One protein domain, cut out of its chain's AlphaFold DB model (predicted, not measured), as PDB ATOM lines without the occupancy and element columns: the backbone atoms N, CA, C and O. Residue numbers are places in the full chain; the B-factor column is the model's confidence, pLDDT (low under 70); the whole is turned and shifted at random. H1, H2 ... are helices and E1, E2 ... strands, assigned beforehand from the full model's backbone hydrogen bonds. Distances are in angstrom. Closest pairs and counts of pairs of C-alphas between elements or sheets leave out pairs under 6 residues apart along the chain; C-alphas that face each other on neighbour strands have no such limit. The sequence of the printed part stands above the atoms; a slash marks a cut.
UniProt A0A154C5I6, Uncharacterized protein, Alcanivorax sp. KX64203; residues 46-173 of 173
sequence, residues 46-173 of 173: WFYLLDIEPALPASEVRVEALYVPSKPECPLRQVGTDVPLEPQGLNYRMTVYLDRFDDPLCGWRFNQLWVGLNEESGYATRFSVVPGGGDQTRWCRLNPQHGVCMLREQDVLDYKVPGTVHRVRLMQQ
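This is residues 46 to 173 of the 173 residues of an uncharacterized protein of Alcanivorax sp. KX64203 (UniProt A0A154C5I6). Two strongly twisted antiparallel sheets make a sandwich, partly face to face, and the short helix H1 packs on the outside of the larger sheet over E8. The larger sheet runs E4, E5, E1, E10, E8, E9 and the smaller E3, E2, E6, E7. The printed part has 128 residues with ten named strands and one named helix, in the order E1 to E9, H1, E10: mostly strand. It is compact, with a radius of gyration of the C-alphas of 15.5 A, yet elongated, spanning 47 by 30 by 25 A.

Begin in the larger sheet at E1, residues 46 to 53, where N 51 is 2.8 A from O 169 of E10, residues 165 to 172. On the other side of E1 is E5, residues 91 to 97, with N 48 and O 94 2.9 A apart. E4, residues 86 to 88, an edge strand, forms a hairpin with E5, N 88 and O 91 at 2.8 A. From E10, go to E8, residues 136 to 141, with N 138 and O 168 at 2.8 A. The other edge strand, E9, residues 148 to 150, makes a hairpin with E8, N 139 and O 150 at 2.9 A. In the smaller sheet, E2, residues 61 to 69, pairs with E6, residues 108 to 117, N 64 and O 114 at 2.9 A; E6 bends by 53 degrees at residue 111. E3, residues 79 to 82, forms a hairpin with E2, N 65 and O 81 at 2.9 A. E7, residues 125 to 129, forms one with E6, N 115 and O 127 at 2.9 A. Between the sheets, the closest C-alphas of E7 and E9, Thr 125 and Val 148, are 5.1 A apart. H1, residues 153 to 158, is on the larger sheet, its height 8.3 A, along E8 at 20 degrees on the local plane; every O i to N i+4 pair in it is within hydrogen-bond range. E9, H1 and E10 form a split strand-helix-strand unit, two strands running the same way with E8 between them, its crossover right-handed.

Find C-alpha 46 at (-2.294, -6.656, -14.260); from there E1 runs 22.8 A. E2 and E6 each run 26.4 A. E10 runs 22.9 A to C-alpha 172 at (0.912, -12.023, -17.900).

The C-alphas farthest apart, Pro 104 and Lys 160, are 48.4 A apart. The printed part has no cut and no long link. Mean pLDDT of the printed part is 93.5, and no printed residue is under 70.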
ATOM      1  N   TRP A  46      -2.767  -5.558 -13.433       93.69
ATOM      2  CA  TRP A  46      -2.294  -6.656 -14.260       93.69
ATOM      3  C   TRP A  46      -2.988  -7.954 -13.888       93.69
ATOM      4  O   TRP A  46      -3.227  -8.238 -12.710       93.69
ATOM      5  N   PHE A  47      -3.282  -8.743 -14.914       93.56
ATOM      6  CA  PHE A  47      -3.831 -10.075 -14.766       93.56
ATOM      7  C   PHE A  47      -2.732 -11.087 -15.021       93.56
ATOM      8  O   PHE A  47      -1.947 -10.958 -15.960       93.56
ATOM      9  N   TYR A  48      -2.679 -12.096 -14.166       93.94
ATOM     10  CA  TYR A  48      -1.742 -13.191 -14.313       93.94
ATOM     11  C   TYR A  48      -2.475 -14.519 -14.275       93.94
ATOM     12  O   TYR A  48      -3.438 -14.692 -13.528       93.94
ATOM     13  N   LEU A  49      -1.966 -15.464 -15.054       95.56
ATOM     14  CA  LEU A  49      -2.297 -16.870 -14.947       95.56
ATOM     15  C   LEU A  49      -1.096 -17.597 -14.339       95.56
ATOM     16  O   LEU A  49       0.008 -17.549 -14.883       95.56
ATOM     17  N   LEU A  50      -1.310 -18.239 -13.198       96.75
ATOM     18  CA  LEU A  50      -0.349 -19.090 -12.517       96.75
ATOM     19  C   LEU A  50      -0.700 -20.548 -12.798       96.75
ATOM     20  O   LEU A  50      -1.775 -21.020 -12.437       96.75
ATOM     21  N   ASP A  51       0.224 -21.252 -13.425       97.25
ATOM     22  CA  ASP A  51       0.141 -22.681 -13.686       97.25
ATOM     23  C   ASP A  51       1.250 -23.414 -12.923       97.25
ATOM     24  O   ASP A  51       2.386 -22.935 -12.845       97.25
ATOM     25  N   ILE A  52       0.915 -24.562 -12.340       97.75
ATOM     26  CA  ILE A  52       1.831 -25.370 -11.535       97.75
ATOM     27  C   ILE A  52       1.652 -26.835 -11.923       97.75
ATOM     28  O   ILE A  52       0.569 -27.392 -11.781       97.75
ATOM     29  N   GLU A  53       2.730 -27.479 -12.361       96.94
ATOM     30  CA  GLU A  53       2.725 -28.878 -12.789       96.94
ATOM     31  C   GLU A  53       3.845 -29.674 -12.094       96.94
ATOM     32  O   GLU A  53       5.012 -29.337 -12.284       96.94
ATOM     33  N   PRO A  54       3.556 -30.749 -11.337       95.62
ATOM     34  CA  PRO A  54       2.225 -31.242 -10.971       95.62
ATOM     35  C   PRO A  54       1.406 -30.212 -10.179       95.62
ATOM     36  O   PRO A  54       1.983 -29.370  -9.496       95.62
ATOM     37  N   ALA A  55       0.076 -30.290 -10.253       94.56
ATOM     38  CA  ALA A  55      -0.802 -29.329  -9.586       94.56
ATOM     39  C   ALA A  55      -0.603 -29.322  -8.062       94.56
ATOM     40  O   ALA A  55      -0.503 -30.377  -7.431       94.56
ATOM     41  N   LEU A  56      -0.584 -28.122  -7.482       94.00
ATOM     42  CA  LEU A  56      -0.647 -27.890  -6.039       94.00
ATOM     43  C   LEU A  56      -1.989 -27.246  -5.698       94.00
ATOM     44  O   LEU A  56      -2.453 -26.423  -6.483       94.00
ATOM     45  N   PRO A  57      -2.610 -27.580  -4.555       93.31
ATOM     46  CA  PRO A  57      -3.809 -26.886  -4.109       93.31
ATOM     47  C   PRO A  57      -3.483 -25.437  -3.721       93.31
ATOM     48  O   PRO A  57      -2.366 -25.126  -3.317       93.31
ATOM     49  N   ALA A  58      -4.480 -24.551  -3.780       93.50
ATOM     50  CA  ALA A  58      -4.285 -23.125  -3.502       93.50
ATOM     51  C   ALA A  58      -3.779 -22.843  -2.073       93.50
ATOM     52  O   ALA A  58      -3.109 -21.843  -1.863       93.50
ATOM     53  N   SER A  59      -4.066 -23.722  -1.107       93.88
ATOM     54  CA  SER A  59      -3.535 -23.623   0.262       93.88
ATOM     55  C   SER A  59      -2.015 -23.780   0.326       93.88
ATOM     56  O   SER A  59      -1.381 -23.229   1.210       93.88
ATOM     57  N   GLU A  60      -1.413 -24.481  -0.635       95.88
ATOM     58  CA  GLU A  60       0.032 -24.728  -0.697       95.88
ATOM     59  C   GLU A  60       0.783 -23.633  -1.467       95.88
ATOM     60  O   GLU A  60       1.984 -23.755  -1.721       95.88
ATOM     61  N   VAL A  61       0.086 -22.572  -1.879       97.12
ATOM     62  CA  VAL A  61       0.627 -21.514  -2.728       97.12
ATOM     63  C   VAL A  61       0.257 -20.161  -2.144       97.12
ATOM     64  O   VAL A  61      -0.913 -19.810  -2.019       97.12
ATOM     65  N   ARG A  62       1.271 -19.352  -1.851       97.50
ATOM     66  CA  ARG A  62       1.096 -17.969  -1.413       97.50
ATOM     67  C   ARG A  62       1.719 -17.025  -2.419       97.50
ATOM     68  O   ARG A  62       2.876 -17.191  -2.803       97.50
ATOM     69  N   VAL A  63       0.965 -16.008  -2.815       97.44
ATOM     70  CA  VAL A  63       1.456 -14.954  -3.699       97.44
ATOM     71  C   VAL A  63       1.316 -13.615  -3.002       97.44
ATOM     72  O   VAL A  63       0.257 -13.290  -2.474       97.44
ATOM     73  N   GLU A  64       2.388 -12.834  -3.015       97.69
ATOM     74  CA  GLU A  64       2.401 -11.468  -2.506       97.69
ATOM     75  C   GLU A  64       2.821 -10.498  -3.609       97.69
ATOM     76  O   GLU A  64       3.807 -10.717  -4.316       97.69
ATOM     77  N   ALA A  65       2.104  -9.384  -3.725       96.88
ATOM     78  CA  ALA A  65       2.548  -8.229  -4.488       96.88
ATOM     79  C   ALA A  65       3.372  -7.318  -3.580       96.88
ATOM     80  O   ALA A  65       2.893  -6.877  -2.534       96.88
ATOM     81  N   LEU A  66       4.614  -7.048  -3.975       97.00
ATOM     82  CA  LEU A  66       5.551  -6.230  -3.217       97.00
ATOM     83  C   LEU A  66       5.647  -4.834  -3.831       97.00
ATOM     84  O   LEU A  66       5.842  -4.685  -5.040       97.00
ATOM     85  N   TYR A  67       5.562  -3.818  -2.980       96.00
ATOM     86  CA  TYR A  67       5.606  -2.407  -3.345       96.00
ATOM     87  C   TYR A  67       6.760  -1.730  -2.625       96.00
ATOM     88  O   TYR A  67       7.003  -1.989  -1.447       96.00
ATOM     89  N   VAL A  68       7.442  -0.834  -3.326       95.50
ATOM     90  CA  VAL A  68       8.543  -0.026  -2.793       95.50
ATOM     91  C   VAL A  68       8.176   1.454  -2.889       95.50
ATOM     92  O   VAL A  68       7.415   1.838  -3.786       95.50
ATOM     93  N   PRO A  69       8.663   2.305  -1.976       95.94
ATOM     94  CA  PRO A  69       8.430   3.735  -2.080       95.94
ATOM     95  C   PRO A  69       9.223   4.318  -3.253       95.94
ATOM     96  O   PRO A  69      10.332   3.877  -3.556       95.94
ATOM     97  N   SER A  70       8.679   5.351  -3.893       94.75
ATOM     98  CA  SER A  70       9.444   6.180  -4.836       94.75
ATOM     99  C   SER A  70      10.085   7.395  -4.170       94.75
ATOM    100  O   SER A  70      10.944   8.042  -4.770       94.75
ATOM    101  N   LYS A  71       9.667   7.703  -2.939       94.50
ATOM    102  CA  LYS A  71      10.084   8.879  -2.184       94.50
ATOM    103  C   LYS A  71      11.088   8.515  -1.084       94.50
ATOM    104  O   LYS A  71      10.807   7.603  -0.302       94.50
ATOM    105  N   PRO A  72      12.243   9.200  -0.996       90.56
ATOM    106  CA  PRO A  72      13.283   8.891  -0.015       90.56
ATOM    107  C   PRO A  72      12.863   9.161   1.437       90.56
ATOM    108  O   PRO A  72      13.410   8.550   2.350       90.56
ATOM    109  N   GLU A  73      11.893  10.047   1.662       90.50
ATOM    110  CA  GLU A  73      11.341  10.379   2.979       90.50
ATOM    111  C   GLU A  73      10.403   9.304   3.554       90.50
ATOM    112  O   GLU A  73       9.957   9.426   4.696       90.50
ATOM    113  N   CYS A  74      10.094   8.251   2.791       92.38
ATOM    114  CA  CYS A  74       9.230   7.181   3.269       92.38
ATOM    115  C   CYS A  74       9.888   6.419   4.440       92.38
ATOM    116  O   CYS A  74      11.019   5.945   4.310       92.38
ATOM    117  N   PRO A  75       9.184   6.215   5.570       91.50
ATOM    118  CA  PRO A  75       9.727   5.492   6.725       91.50
ATOM    119  C   PRO A  75       9.846   3.977   6.493       91.50
ATOM    120  O   PRO A  75      10.501   3.275   7.265       91.50
ATOM    121  N   LEU A  76       9.202   3.458   5.449       91.31
ATOM    122  CA  LEU A  76       9.187   2.047   5.086       91.31
ATOM    123  C   LEU A  76       9.992   1.809   3.811       91.31
ATOM    124  O   LEU A  76       9.992   2.637   2.911       91.31
ATOM    125  N   ARG A  77      10.620   0.635   3.698       93.19
ATOM    126  CA  ARG A  77      11.361   0.234   2.485       93.19
ATOM    127  C   ARG A  77      10.544  -0.615   1.519       93.19
ATOM    128  O   ARG A  77      10.812  -0.599   0.325       93.19
ATOM    129  N   GLN A  78       9.591  -1.383   2.038       94.25
ATOM    130  CA  GLN A  78       8.751  -2.276   1.252       94.25
ATOM    131  C   GLN A  78       7.476  -2.607   2.025       94.25
ATOM    132  O   GLN A  78       7.513  -2.694   3.254       94.25
ATOM    133  N   VAL A  79       6.386  -2.852   1.303       94.81
ATOM    134  CA  VAL A  79       5.160  -3.454   1.835       94.81
ATOM    135  C   VAL A  79       4.687  -4.558   0.897       94.81
ATOM    136  O   VAL A  79       4.771  -4.410  -0.320       94.81
ATOM    137  N   GLY A  80       4.231  -5.674   1.470       95.00
ATOM    138  CA  GLY A  80       3.632  -6.789   0.742       95.00
ATOM    139  C   GLY A  80       2.123  -6.845   0.949       95.00
ATOM    140  O   GLY A  80       1.630  -6.506   2.025       95.00
ATOM    141  N   THR A  81       1.389  -7.261  -0.078       95.62
ATOM    142  CA  THR A  81      -0.041  -7.571   0.022       95.62
ATOM    143  C   THR A  81      -0.307  -8.947  -0.555       95.62
ATOM    144  O   THR A  81       0.108  -9.203  -1.688       95.62
ATOM    145  N   ASP A  82      -1.037  -9.789   0.172       96.31
ATOM    146  CA  ASP A  82      -1.469 -11.081  -0.353       96.31
ATOM    147  C   ASP A  82      -2.329 -10.888  -1.614       96.31
ATOM    148  O   ASP A  82      -3.184  -9.997  -1.687       96.31
ATOM    149  N   VAL A  83      -2.077 -11.722  -2.619       96.56
ATOM    150  CA  VAL A  83      -2.810 -11.776  -3.883       96.56
ATOM    151  C   VAL A  83      -3.660 -13.045  -3.869       96.56
ATOM    152  O   VAL A  83      -3.100 -14.143  -3.843       96.56
ATOM    153  N   PRO A  84      -4.999 -12.930  -3.877       96.06
ATOM    154  CA  PRO A  84      -5.871 -14.096  -3.918       96.06
ATOM    155  C   PRO A  84      -5.659 -14.933  -5.183       96.06
ATOM    156  O   PRO A  84      -5.485 -14.390  -6.276       96.06
ATOM    157  N   LEU A  85      -5.725 -16.255  -5.022       96.31
ATOM    158  CA  LEU A  85      -5.694 -17.220  -6.115       96.31
ATOM    159  C   LEU A  85      -7.123 -17.633  -6.469       96.31
ATOM    160  O   LEU A  85      -7.791 -18.309  -5.688       96.31
ATOM    161  N   GLU A  86      -7.594 -17.243  -7.649       96.62
ATOM    162  CA  GLU A  86      -8.909 -17.628  -8.162       96.62
ATOM    163  C   GLU A  86      -8.764 -18.864  -9.064       96.62
ATOM    164  O   GLU A  86      -8.096 -18.781 -10.095       96.62
ATOM    165  N   PRO A  87      -9.354 -20.025  -8.731       94.44
ATOM    166  CA  PRO A  87      -9.252 -21.209  -9.583       94.44
ATOM    167  C   PRO A  87      -9.814 -20.971 -10.993       94.44
ATOM    168  O   PRO A  87     -10.937 -20.496 -11.158       94.44
ATOM    169  N   GLN A  88      -9.054 -21.358 -12.018       92.88
ATOM    170  CA  GLN A  88      -9.436 -21.287 -13.428       92.88
ATOM    171  C   GLN A  88      -9.005 -22.568 -14.159       92.88
ATOM    172  O   GLN A  88      -7.935 -22.649 -14.768       92.88
ATOM    173  N   GLY A  89      -9.853 -23.598 -14.103       89.38
ATOM    174  CA  GLY A  89      -9.512 -24.922 -14.625       89.38
ATOM    175  C   GLY A  89      -8.402 -25.566 -13.793       89.38
ATOM    176  O   GLY A  89      -8.585 -25.773 -12.598       89.38
ATOM    177  N   LEU A  90      -7.264 -25.870 -14.423       87.56
ATOM    178  CA  LEU A  90      -6.065 -26.401 -13.752       87.56
ATOM    179  C   LEU A  90      -5.085 -25.303 -13.295       87.56
ATOM    180  O   LEU A  90      -4.054 -25.614 -12.713       87.56
ATOM    181  N   ASN A  91      -5.417 -24.037 -13.550       95.19
ATOM    182  CA  ASN A  91      -4.576 -22.878 -13.259       95.19
ATOM    183  C   ASN A  91      -5.219 -21.992 -12.182       95.19
ATOM    184  O   ASN A  91      -6.380 -22.177 -11.810       95.19
ATOM    185  N   TYR A  92      -4.496 -20.957 -11.764       97.19
ATOM    186  CA  TYR A  92      -4.994 -19.883 -10.912       97.19
ATOM    187  C   TYR A  92      -4.917 -18.542 -11.629       97.19
ATOM    188  O   TYR A  92      -3.868 -18.154 -12.137       97.19
ATOM    189  N   ARG A  93      -6.021 -17.804 -11.641       96.81
ATOM    190  CA  ARG A  93      -6.046 -16.407 -12.055       96.81
ATOM    191  C   ARG A  93      -5.705 -15.518 -10.866       96.81
ATOM    192  O   ARG A  93      -6.135 -15.767  -9.742       96.81
ATOM    193  N   MET A  94      -4.942 -14.467 -11.131       95.50
ATOM    194  CA  MET A  94      -4.535 -13.480 -10.141       95.50
ATOM    195  C   MET A  94      -4.740 -12.072 -10.679       95.50
ATOM    196  O   MET A  94      -4.457 -11.790 -11.845       95.50
ATOM    197  N   THR A  95      -5.186 -11.184  -9.797       95.56
ATOM    198  CA  THR A  95      -5.367  -9.761 -10.085       95.56
ATOM    199  C   THR A  95      -4.412  -8.957  -9.213       95.56
ATOM    200  O   THR A  95      -4.493  -9.006  -7.986       95.56
ATOM    201  N   VAL A  96      -3.497  -8.220  -9.841       95.06
ATOM    202  CA  VAL A  96      -2.452  -7.444  -9.164       95.06
ATOM    203  C   VAL A  96      -2.688  -5.961  -9.416       95.06
ATOM    204  O   VAL A  96      -2.662  -5.514 -10.558       95.06
ATOM    205  N   TYR A  97      -2.898  -5.196  -8.347       95.81
ATOM    206  CA  TYR A  97      -3.150  -3.755  -8.413       95.81
ATOM    207  C   TYR A  97      -1.839  -2.971  -8.346       95.81
ATOM    208  O   TYR A  97      -1.196  -2.931  -7.306       95.81
ATOM    209  N   LEU A  98      -1.428  -2.318  -9.426       94.50
ATOM    210  CA  LEU A  98      -0.136  -1.628  -9.495       94.50
ATOM    211  C   LEU A  98      -0.107  -0.345  -8.650       94.50
ATOM    212  O   LEU A  98       0.952   0.060  -8.169       94.50
ATOM    213  N   ASP A  99      -1.277   0.252  -8.433       93.94
ATOM    214  CA  ASP A  99      -1.536   1.457  -7.648       93.94
ATOM    215  C   ASP A  99      -2.307   1.140  -6.350       93.94
ATOM    216  O   ASP A  99      -3.226   1.857  -5.953       93.94
ATOM    217  N   ARG A 100      -1.930   0.046  -5.668       95.88
ATOM    218  CA  ARG A 100      -2.608  -0.474  -4.463       95.88
ATOM    219  C   ARG A 100      -2.687   0.507  -3.292       95.88
ATOM    220  O   ARG A 100      -3.599   0.393  -2.470       95.88
ATOM    221  N   PHE A 101      -1.743   1.436  -3.189       95.50
ATOM    222  CA  PHE A 101      -1.652   2.381  -2.081       95.50
ATOM    223  C   PHE A 101      -1.750   3.821  -2.579       95.50
ATOM    224  O   PHE A 101      -1.054   4.208  -3.514       95.50
ATOM    225  N   ASP A 102      -2.574   4.611  -1.898       90.25
ATOM    226  CA  ASP A 102      -2.753   6.050  -2.103       90.25
ATOM    227  C   ASP A 102      -2.212   6.785  -0.872       90.25
ATOM    228  O   ASP A 102      -2.944   7.292  -0.020       90.25
ATOM    229  N   ASP A 103      -0.889   6.738  -0.727       88.06
ATOM    230  CA  ASP A 103      -0.171   7.394   0.357       88.06
ATOM    231  C   ASP A 103       0.814   8.421  -0.225       88.06
ATOM    232  O   ASP A 103       1.859   8.043  -0.780       88.06
ATOM    233  N   PRO A 104       0.502   9.726  -0.101       85.44
ATOM    234  CA  PRO A 104       1.311  10.779  -0.690       85.44
ATOM    235  C   PRO A 104       2.696  10.892  -0.049       85.44
ATOM    236  O   PRO A 104       3.577  11.472  -0.680       85.44
ATOM    237  N   LEU A 105       2.926  10.346   1.153       90.25
ATOM    238  CA  LEU A 105       4.241  10.383   1.798       90.25
ATOM    239  C   LEU A 105       5.259   9.501   1.065       90.25
ATOM    240  O   LEU A 105       6.408   9.891   0.901       90.25
ATOM    241  N   CYS A 106       4.836   8.326   0.602       93.12
ATOM    242  CA  CYS A 106       5.749   7.300   0.099       93.12
ATOM    243  C   CYS A 106       5.732   7.138  -1.425       93.12
ATOM    244  O   CYS A 106       6.723   6.679  -1.999       93.12
ATOM    245  N   GLY A 107       4.634   7.518  -2.096       92.56
ATOM    246  CA  GLY A 107       4.504   7.379  -3.550       92.56
ATOM    247  C   GLY A 107       4.770   5.942  -4.003       92.56
ATOM    248  O   GLY A 107       5.706   5.693  -4.761       92.56
ATOM    249  N   TRP A 108       4.022   4.989  -3.451       94.88
ATOM    250  CA  TRP A 108       4.242   3.556  -3.640       94.88
ATOM    251  C   TRP A 108       4.216   3.137  -5.108       94.88
ATOM    252  O   TRP A 108       3.397   3.608  -5.894       94.88
ATOM    253  N   ARG A 109       5.106   2.212  -5.467       94.38
ATOM    254  CA  ARG A 109       5.170   1.606  -6.797       94.38
ATOM    255  C   ARG A 109       5.260   0.100  -6.666       94.38
ATOM    256  O   ARG A 109       6.016  -0.407  -5.837       94.38
ATOM    257  N   PHE A 110       4.516  -0.605  -7.509       94.69
ATOM    258  CA  PHE A 110       4.674  -2.043  -7.651       94.69
ATOM    259  C   PHE A 110       6.109  -2.393  -8.070       94.69
ATOM    260  O   PHE A 110       6.673  -1.748  -8.955       94.69
ATOM    261  N   ASN A 111       6.696  -3.391  -7.408       95.38
ATOM    262  CA  ASN A 111       8.094  -3.779  -7.585       95.38
ATOM    263  C   ASN A 111       8.260  -5.205  -8.105       95.38
ATOM    264  O   ASN A 111       9.069  -5.418  -8.995       95.38
ATOM    265  N   GLN A 112       7.550  -6.181  -7.532       95.56
ATOM    266  CA  GLN A 112       7.654  -7.596  -7.910       95.56
ATOM    267  C   GLN A 112       6.515  -8.426  -7.322       95.56
ATOM    268  O   GLN A 112       5.916  -8.037  -6.319       95.56
ATOM    269  N   LEU A 113       6.261  -9.595  -7.913       95.62
ATOM    270  CA  LEU A 113       5.530 -10.658  -7.225       95.62
ATOM    271  C   LEU A 113       6.518 -11.564  -6.510       95.62
ATOM    272  O   LEU A 113       7.575 -11.905  -7.042       95.62
ATOM    273  N   TRP A 114       6.147 -11.975  -5.312       97.06
ATOM    274  CA  TRP A 114       6.770 -13.063  -4.587       97.06
ATOM    275  C   TRP A 114       5.812 -14.251  -4.602       97.06
ATOM    276  O   TRP A 114       4.627 -14.091  -4.322       97.06
ATOM    277  N   VAL A 115       6.319 -15.424  -4.967       97.25
ATOM    278  CA  VAL A 115       5.560 -16.674  -5.015       97.25
ATOM    279  C   VAL A 115       6.249 -17.657  -4.087       97.25
ATOM    280  O   VAL A 115       7.420 -17.987  -4.289       97.25
ATOM    281  N   GLY A 116       5.527 -18.100  -3.070       97.31
ATOM    282  CA  GLY A 116       5.945 -19.114  -2.122       97.31
ATOM    283  C   GLY A 116       5.098 -20.369  -2.265       97.31
ATOM    284  O   GLY A 116       3.898 -20.300  -2.518       97.31
ATOM    285  N   LEU A 117       5.739 -21.516  -2.100       97.19
ATOM    286  CA  LEU A 117       5.150 -22.836  -2.241       97.19
ATOM    287  C   LEU A 117       5.416 -23.651  -0.982       97.19
ATOM    288  O   LEU A 117       6.463 -23.481  -0.347       97.19
ATOM    289  N   ASN A 118       4.526 -24.600  -0.722       94.06
ATOM    290  CA  ASN A 118       4.547 -25.505   0.417       94.06
ATOM    291  C   ASN A 118       4.288 -24.787   1.754       94.06
ATOM    292  O   ASN A 118       5.210 -24.233   2.368       94.06
ATOM    293  N   GLU A 119       3.043 -24.836   2.219       93.00
ATOM    294  CA  GLU A 119       2.602 -24.261   3.492       93.00
ATOM    295  C   GLU A 119       3.309 -24.920   4.684       93.00
ATOM    296  O   GLU A 119       3.702 -24.219   5.616       93.00
ATOM    297  N   GLU A 120       3.577 -26.232   4.626       89.06
ATOM    298  CA  GLU A 120       4.286 -26.976   5.683       89.06
ATOM    299  C   GLU A 120       5.672 -26.376   5.968       89.06
ATOM    300  O   GLU A 120       6.152 -26.360   7.101       89.06
ATOM    301  N   SER A 121       6.309 -25.825   4.930       88.06
ATOM    302  CA  SER A 121       7.609 -25.154   5.025       88.06
ATOM    303  C   SER A 121       7.527 -23.694   5.490       88.06
ATOM    304  O   SER A 121       8.545 -23.003   5.542       88.06
ATOM    305  N   GLY A 122       6.323 -23.177   5.748       91.44
ATOM    306  CA  GLY A 122       6.079 -21.743   5.884       91.44
ATOM    307  C   GLY A 122       6.377 -20.982   4.590       91.44
ATOM    308  O   GLY A 122       6.826 -19.835   4.638       91.44
ATOM    309  N   TYR A 123       6.167 -21.623   3.436       93.50
ATOM    310  CA  TYR A 123       6.457 -21.087   2.106       93.50
ATOM    311  C   TYR A 123       7.945 -20.759   1.865       93.50
ATOM    312  O   TYR A 123       8.293 -19.774   1.202       93.50
ATOM    313  N   ALA A 124       8.849 -21.578   2.409       90.94
ATOM    314  CA  ALA A 124      10.293 -21.415   2.239       90.94
ATOM    315  C   ALA A 124      10.746 -21.650   0.788       90.94
ATOM    316  O   ALA A 124      11.701 -21.016   0.331       90.94
ATOM    317  N   THR A 125      10.044 -22.515   0.044       95.44
ATOM    318  CA  THR A 125      10.304 -22.726  -1.386       95.44
ATOM    319  C   THR A 125       9.706 -21.576  -2.177       95.44
ATOM    320  O   THR A 125       8.499 -21.530  -2.387       95.44
ATOM    321  N   ARG A 126      10.530 -20.617  -2.591       95.81
ATOM    322  CA  ARG A 126      10.025 -19.341  -3.097       95.81
ATOM    323  C   ARG A 126      10.892 -18.721  -4.172       95.81
ATOM    324  O   ARG A 126      12.088 -18.991  -4.262       95.81
ATOM    325  N   PHE A 127      10.293 -17.828  -4.942       95.94
ATOM    326  CA  PHE A 127      10.986 -16.992  -5.910       95.94
ATOM    327  C   PHE A 127      10.261 -15.658  -6.089       95.94
ATOM    328  O   PHE A 127       9.112 -15.493  -5.684       95.94
ATOM    329  N   SER A 128      10.940 -14.703  -6.718       94.62
ATOM    330  CA  SER A 128      10.341 -13.432  -7.110       94.62
ATOM    331  C   SER A 128      10.452 -13.218  -8.610       94.62
ATOM    332  O   SER A 128      11.371 -13.717  -9.268       94.62
ATOM    333  N   VAL A 129       9.492 -12.477  -9.147       91.94
ATOM    334  CA  VAL A 129       9.412 -12.118 -10.561       91.94
ATOM    335  C   VAL A 129       9.196 -10.624 -10.694       91.94
ATOM    336  O   VAL A 129       8.355 -10.027 -10.019       91.94
ATOM    337  N   VAL A 130       9.996 -10.027 -11.570       85.69
ATOM    338  CA  VAL A 130       9.975  -8.593 -11.830       85.69
ATOM    339  C   VAL A 130       8.879  -8.280 -12.867       85.69
ATOM    340  O   VAL A 130       8.686  -9.061 -13.804       85.69
ATOM    341  N   PRO A 131       8.166  -7.154 -12.712       74.56
ATOM    342  CA  PRO A 131       7.204  -6.597 -13.653       74.56
ATOM    343  C   PRO A 131       7.683  -6.601 -15.105       74.56
ATOM    344  O   PRO A 131       8.839  -6.283 -15.374       74.56
ATOM    345  N   GLY A 132       6.777  -6.875 -16.049       70.50
ATOM    346  CA  GLY A 132       7.029  -6.666 -17.481       70.50
ATOM    347  C   GLY A 132       8.025  -7.634 -18.132       70.50
ATOM    348  O   GLY A 132       8.404  -7.420 -19.279       70.50
ATOM    349  N   GLY A 133       8.437  -8.701 -17.440       71.38
ATOM    350  CA  GLY A 133       9.356  -9.717 -17.969       71.38
ATOM    351  C   GLY A 133       8.731 -10.737 -18.932       71.38
ATOM    352  O   GLY A 133       9.416 -11.683 -19.311       71.38
ATOM    353  N   GLY A 134       7.451 -10.593 -19.293       81.69
ATOM    354  CA  GLY A 134       6.696 -11.610 -20.034       81.69
ATOM    355  C   GLY A 134       6.505 -12.897 -19.226       81.69
ATOM    356  O   GLY A 134       6.599 -12.882 -17.997       81.69
ATOM    357  N   ASP A 135       6.258 -14.008 -19.917       90.50
ATOM    358  CA  ASP A 135       6.059 -15.313 -19.287       90.50
ATOM    359  C   ASP A 135       7.304 -15.760 -18.509       90.50
ATOM    360  O   ASP A 135       8.419 -15.821 -19.030       90.50
ATOM    361  N   GLN A 136       7.109 -16.104 -17.239       93.19
ATOM    362  CA  GLN A 136       8.169 -16.542 -16.340       93.19
ATOM    363  C   GLN A 136       7.963 -18.001 -15.965       93.19
ATOM    364  O   GLN A 136       6.922 -18.371 -15.435       93.19
ATOM    365  N   THR A 137       8.981 -18.831 -16.184       95.81
ATOM    366  CA  THR A 137       8.994 -20.219 -15.703       95.81
ATOM    367  C   THR A 137      10.039 -20.387 -14.608       95.81
ATOM    368  O   THR A 137      11.150 -19.855 -14.707       95.81
ATOM    369  N   ARG A 138       9.688 -21.123 -13.554       97.06
ATOM    370  CA  ARG A 138      10.600 -21.602 -12.516       97.06
ATOM    371  C   ARG A 138      10.377 -23.083 -12.280       97.06
ATOM    372  O   ARG A 138       9.266 -23.580 -12.403       97.06
ATOM    373  N   TRP A 139      11.444 -23.768 -11.912       97.88
ATOM    374  CA  TRP A 139      11.413 -25.169 -11.543       97.88
ATOM    375  C   TRP A 139      11.704 -25.287 -10.058       97.88
ATOM    376  O   TRP A 139      12.813 -24.994  -9.614       97.88
ATOM    377  N   CYS A 140      10.690 -25.655  -9.289       97.44
ATOM    378  CA  CYS A 140      10.706 -25.627  -7.840       97.44
ATOM    379  C   CYS A 140      10.686 -27.037  -7.271       97.44
ATOM    380  O   CYS A 140       9.761 -27.799  -7.530       97.44
ATOM    381  N   ARG A 141      11.685 -27.387  -6.465       96.44
ATOM    382  CA  ARG A 141      11.679 -28.618  -5.682       96.44
ATOM    383  C   ARG A 141      11.134 -28.326  -4.298       96.44
ATOM    384  O   ARG A 141      11.756 -27.579  -3.543       96.44
ATOM    385  N   LEU A 142      10.001 -28.936  -3.969       94.69
ATOM    386  CA  LEU A 142       9.390 -28.779  -2.656       94.69
ATOM    387  C   LEU A 142      10.091 -29.684  -1.651       94.69
ATOM    388  O   LEU A 142      10.133 -30.902  -1.809       94.69
ATOM    389  N   ASN A 143      10.628 -29.072  -0.606       91.75
ATOM    390  CA  ASN A 143      11.168 -29.763   0.552       91.75
ATOM    391  C   ASN A 143      10.971 -28.854   1.775       91.75
ATOM    392  O   ASN A 143      11.326 -27.675   1.677       91.75
ATOM    393  N   PRO A 144      10.427 -29.348   2.903       87.50
ATOM    394  CA  PRO A 144      10.106 -28.484   4.038       87.50
ATOM    395  C   PRO A 144      11.307 -27.742   4.644       87.50
ATOM    396  O   PRO A 144      11.136 -26.669   5.213       87.50
ATOM    397  N   GLN A 145      12.523 -28.274   4.501       87.31
ATOM    398  CA  GLN A 145      13.742 -27.701   5.082       87.31
ATOM    399  C   GLN A 145      14.663 -27.052   4.040       87.31
ATOM    400  O   GLN A 145      15.379 -26.099   4.348       87.31
ATOM    401  N   HIS A 146      14.679 -27.578   2.815       89.25
ATOM    402  CA  HIS A 146      15.691 -27.257   1.800       89.25
ATOM    403  C   HIS A 146      15.107 -26.979   0.411       89.25
ATOM    404  O   HIS A 146      15.790 -27.159  -0.601       89.25
ATOM    405  N   GLY A 147      13.836 -26.588   0.347       92.75
ATOM    406  CA  GLY A 147      13.168 -26.304  -0.912       92.75
ATOM    407  C   GLY A 147      13.831 -25.173  -1.700       92.75
ATOM    408  O   GLY A 147      14.413 -24.245  -1.135       92.75
ATOM    409  N   VAL A 148      13.778 -25.266  -3.028       95.31
ATOM    410  CA  VAL A 148      14.480 -24.337  -3.924       95.31
ATOM    411  C   VAL A 148      13.737 -24.164  -5.238       95.31
ATOM    412  O   VAL A 148      13.072 -25.090  -5.695       95.31
ATOM    413  N   CYS A 149      13.894 -23.006  -5.874       96.69
ATOM    414  CA  CYS A 149      13.406 -22.733  -7.221       96.69
ATOM    415  C   CYS A 149      14.552 -22.276  -8.127       96.69
ATOM    416  O   CYS A 149      15.294 -21.362  -7.775       96.69
ATOM    417  N   MET A 150      14.666 -22.888  -9.305       96.81
ATOM    418  CA  MET A 150      15.698 -22.604 -10.304       96.81
ATOM    419  C   MET A 150      15.080 -22.124 -11.623       96.81
ATOM    420  O   MET A 150      13.883 -22.282 -11.869       96.81
ATOM    421  N   LEU A 151      15.902 -21.524 -12.487       95.38
ATOM    422  CA  LEU A 151      15.471 -21.061 -13.812       95.38
ATOM    423  C   LEU A 151      15.321 -22.205 -14.818       95.38
ATOM    424  O   LEU A 151      14.443 -22.153 -15.675       95.38
ATOM    425  N   ARG A 152      16.178 -23.226 -14.730       96.62
ATOM    426  CA  ARG A 152      16.218 -24.348 -15.670       96.62
ATOM    427  C   ARG A 152      15.833 -25.639 -14.966       96.62
ATOM    428  O   ARG A 152      16.155 -25.832 -13.796       96.62
ATOM    429  N   GLU A 153      15.183 -26.525 -15.710       96.94
ATOM    430  CA  GLU A 153      14.773 -27.842 -15.222       96.94
ATOM    431  C   GLU A 153      15.976 -28.666 -14.765       96.94
ATOM    432  O   GLU A 153      16.003 -29.172 -13.646       96.94
ATOM    433  N   GLN A 154      17.010 -28.734 -15.605       97.00
ATOM    434  CA  GLN A 154      18.195 -29.537 -15.322       97.00
ATOM    435  C   GLN A 154      18.865 -29.128 -14.002       97.00
ATOM    436  O   GLN A 154      19.202 -29.992 -13.199       97.00
ATOM    437  N   ASP A 155      18.953 -27.823 -13.723       97.00
ATOM    438  CA  ASP A 155      19.579 -27.306 -12.501       97.00
ATOM    439  C   ASP A 155      18.854 -27.797 -11.234       97.00
ATOM    440  O   ASP A 155      19.493 -28.127 -10.233       97.00
ATOM    441  N   VAL A 156      17.515 -27.881 -11.254       96.00
ATOM    442  CA  VAL A 156      16.749 -28.386 -10.100       96.00
ATOM    443  C   VAL A 156      16.757 -29.915 -10.013       96.00
ATOM    444  O   VAL A 156      16.670 -30.477  -8.914       96.00
ATOM    445  N   LEU A 157      16.857 -30.609 -11.151       94.25
ATOM    446  CA  LEU A 157      16.975 -32.066 -11.201       94.25
ATOM    447  C   LEU A 157      18.337 -32.531 -10.674       94.25
ATOM    448  O   LEU A 157      18.403 -33.521  -9.944       94.25
ATOM    449  N   ASP A 158      19.396 -31.780 -10.968       95.00
ATOM    450  CA  ASP A 158      20.750 -32.054 -10.487       95.00
ATOM    451  C   ASP A 158      20.928 -31.740  -8.998       95.00
ATOM    452  O   ASP A 158      21.795 -32.329  -8.338       95.00
ATOM    453  N   TYR A 159      20.079 -30.866  -8.448       90.88
ATOM    454  CA  TYR A 159      20.079 -30.500  -7.038       90.88
ATOM    455  C   TYR A 159      19.707 -31.695  -6.143       90.88
ATOM    456  O   TYR A 159      18.594 -32.216  -6.193       90.88
ATOM    457  N   LYS A 160      20.649 -32.129  -5.292       89.00
ATOM    458  CA  LYS A 160      20.608 -33.397  -4.527       89.00
ATOM    459  C   LYS A 160      19.698 -33.395  -3.291       89.00
ATOM    460  O   LYS A 160      19.894 -34.193  -2.380       89.00
ATOM    461  N   VAL A 161      18.709 -32.511  -3.247       87.31
ATOM    462  CA  VAL A 161      17.699 -32.486  -2.183       87.31
ATOM    463  C   VAL A 161      16.523 -33.380  -2.596       87.31
ATOM    464  O   VAL A 161      16.131 -33.349  -3.761       87.31
ATOM    465  N   PRO A 162      15.948 -34.194  -1.694       89.56
ATOM    466  CA  PRO A 162      14.749 -34.970  -1.997       89.56
ATOM    467  C   PRO A 162      13.514 -34.066  -2.078       89.56
ATOM    468  O   PRO A 162      13.418 -33.068  -1.368       89.56
ATOM    469  N   GLY A 163      12.546 -34.438  -2.912       91.00
ATOM    470  CA  GLY A 163      11.282 -33.712  -3.040       91.00
ATOM    471  C   GLY A 163      10.737 -33.729  -4.460       91.00
ATOM    472  O   GLY A 163      11.493 -33.935  -5.412       91.00
ATOM    473  N   THR A 164       9.435 -33.503  -4.601       93.00
ATOM    474  CA  THR A 164       8.785 -33.392  -5.911       93.00
ATOM    475  C   THR A 164       9.199 -32.090  -6.584       93.00
ATOM    476  O   THR A 164       9.298 -31.046  -5.937       93.00
ATOM    477  N   VAL A 165       9.467 -32.160  -7.885       96.62
ATOM    478  CA  VAL A 165       9.755 -30.987  -8.711       96.62
ATOM    479  C   VAL A 165       8.471 -30.532  -9.388       96.62
ATOM    480  O   VAL A 165       7.770 -31.339  -9.991       96.62
ATOM    481  N   HIS A 166       8.200 -29.236  -9.296       97.62
ATOM    482  CA  HIS A 166       7.081 -28.556  -9.920       97.62
ATOM    483  C   HIS A 166       7.602 -27.522 -10.915       97.62
ATOM    484  O   HIS A 166       8.465 -26.704 -10.589       97.62
ATOM    485  N   ARG A 167       7.053 -27.523 -12.122       98.06
ATOM    486  CA  ARG A 167       7.166 -26.422 -13.066       98.06
ATOM    487  C   ARG A 167       6.116 -25.381 -12.711       98.06
ATOM    488  O   ARG A 167       4.930 -25.672 -12.754       98.06
ATOM    489  N   VAL A 168       6.555 -24.175 -12.388       97.69
ATOM    490  CA  VAL A 168       5.698 -23.034 -12.067       97.69
ATOM    491  C   VAL A 168       5.808 -22.022 -13.191       97.69
ATOM    492  O   VAL A 168       6.892 -21.493 -13.444       97.69
ATOM    493  N   ARG A 169       4.700 -21.756 -13.877       96.75
ATOM    494  CA  ARG A 169       4.606 -20.784 -14.965       96.75
ATOM    495  C   ARG A 169       3.717 -19.632 -14.538       96.75
ATOM    496  O   ARG A 169       2.596 -19.836 -14.093       96.75
ATOM    497  N   LEU A 170       4.216 -18.420 -14.711       95.31
ATOM    498  CA  LEU A 170       3.469 -17.196 -14.511       95.31
ATOM    499  C   LEU A 170       3.373 -16.464 -15.846       95.31
ATOM    500  O   LEU A 170       4.390 -16.017 -16.374       95.31
ATOM    501  N   MET A 171       2.159 -16.343 -16.368       93.50
ATOM    502  CA  MET A 171       1.871 -15.720 -17.657       93.50
ATOM    503  C   MET A 171       1.115 -14.417 -17.423       93.50
ATOM    504  O   MET A 171       0.106 -14.418 -16.716       93.50
ATOM    505  N   GLN A 172       1.602 -13.312 -17.980       90.94
ATOM    506  CA  GLN A 172       0.912 -12.023 -17.900       90.94
ATOM    507  C   GLN A 172      -0.108 -11.925 -19.040       90.94
ATOM    508  O   GLN A 172       0.248 -12.157 -20.193       90.94
ATOM    509  N   GLN A 173      -1.359 -11.601 -18.707       87.25
ATOM    510  CA  GLN A 173      -2.476 -11.473 -19.651       87.25
ATOM    511  C   GLN A 173      -2.770 -10.017 -20.010       87.25
ATOM    512  O   GLN A 173      -2.604  -9.139 -19.128       87.25
TER     513      GLN A 173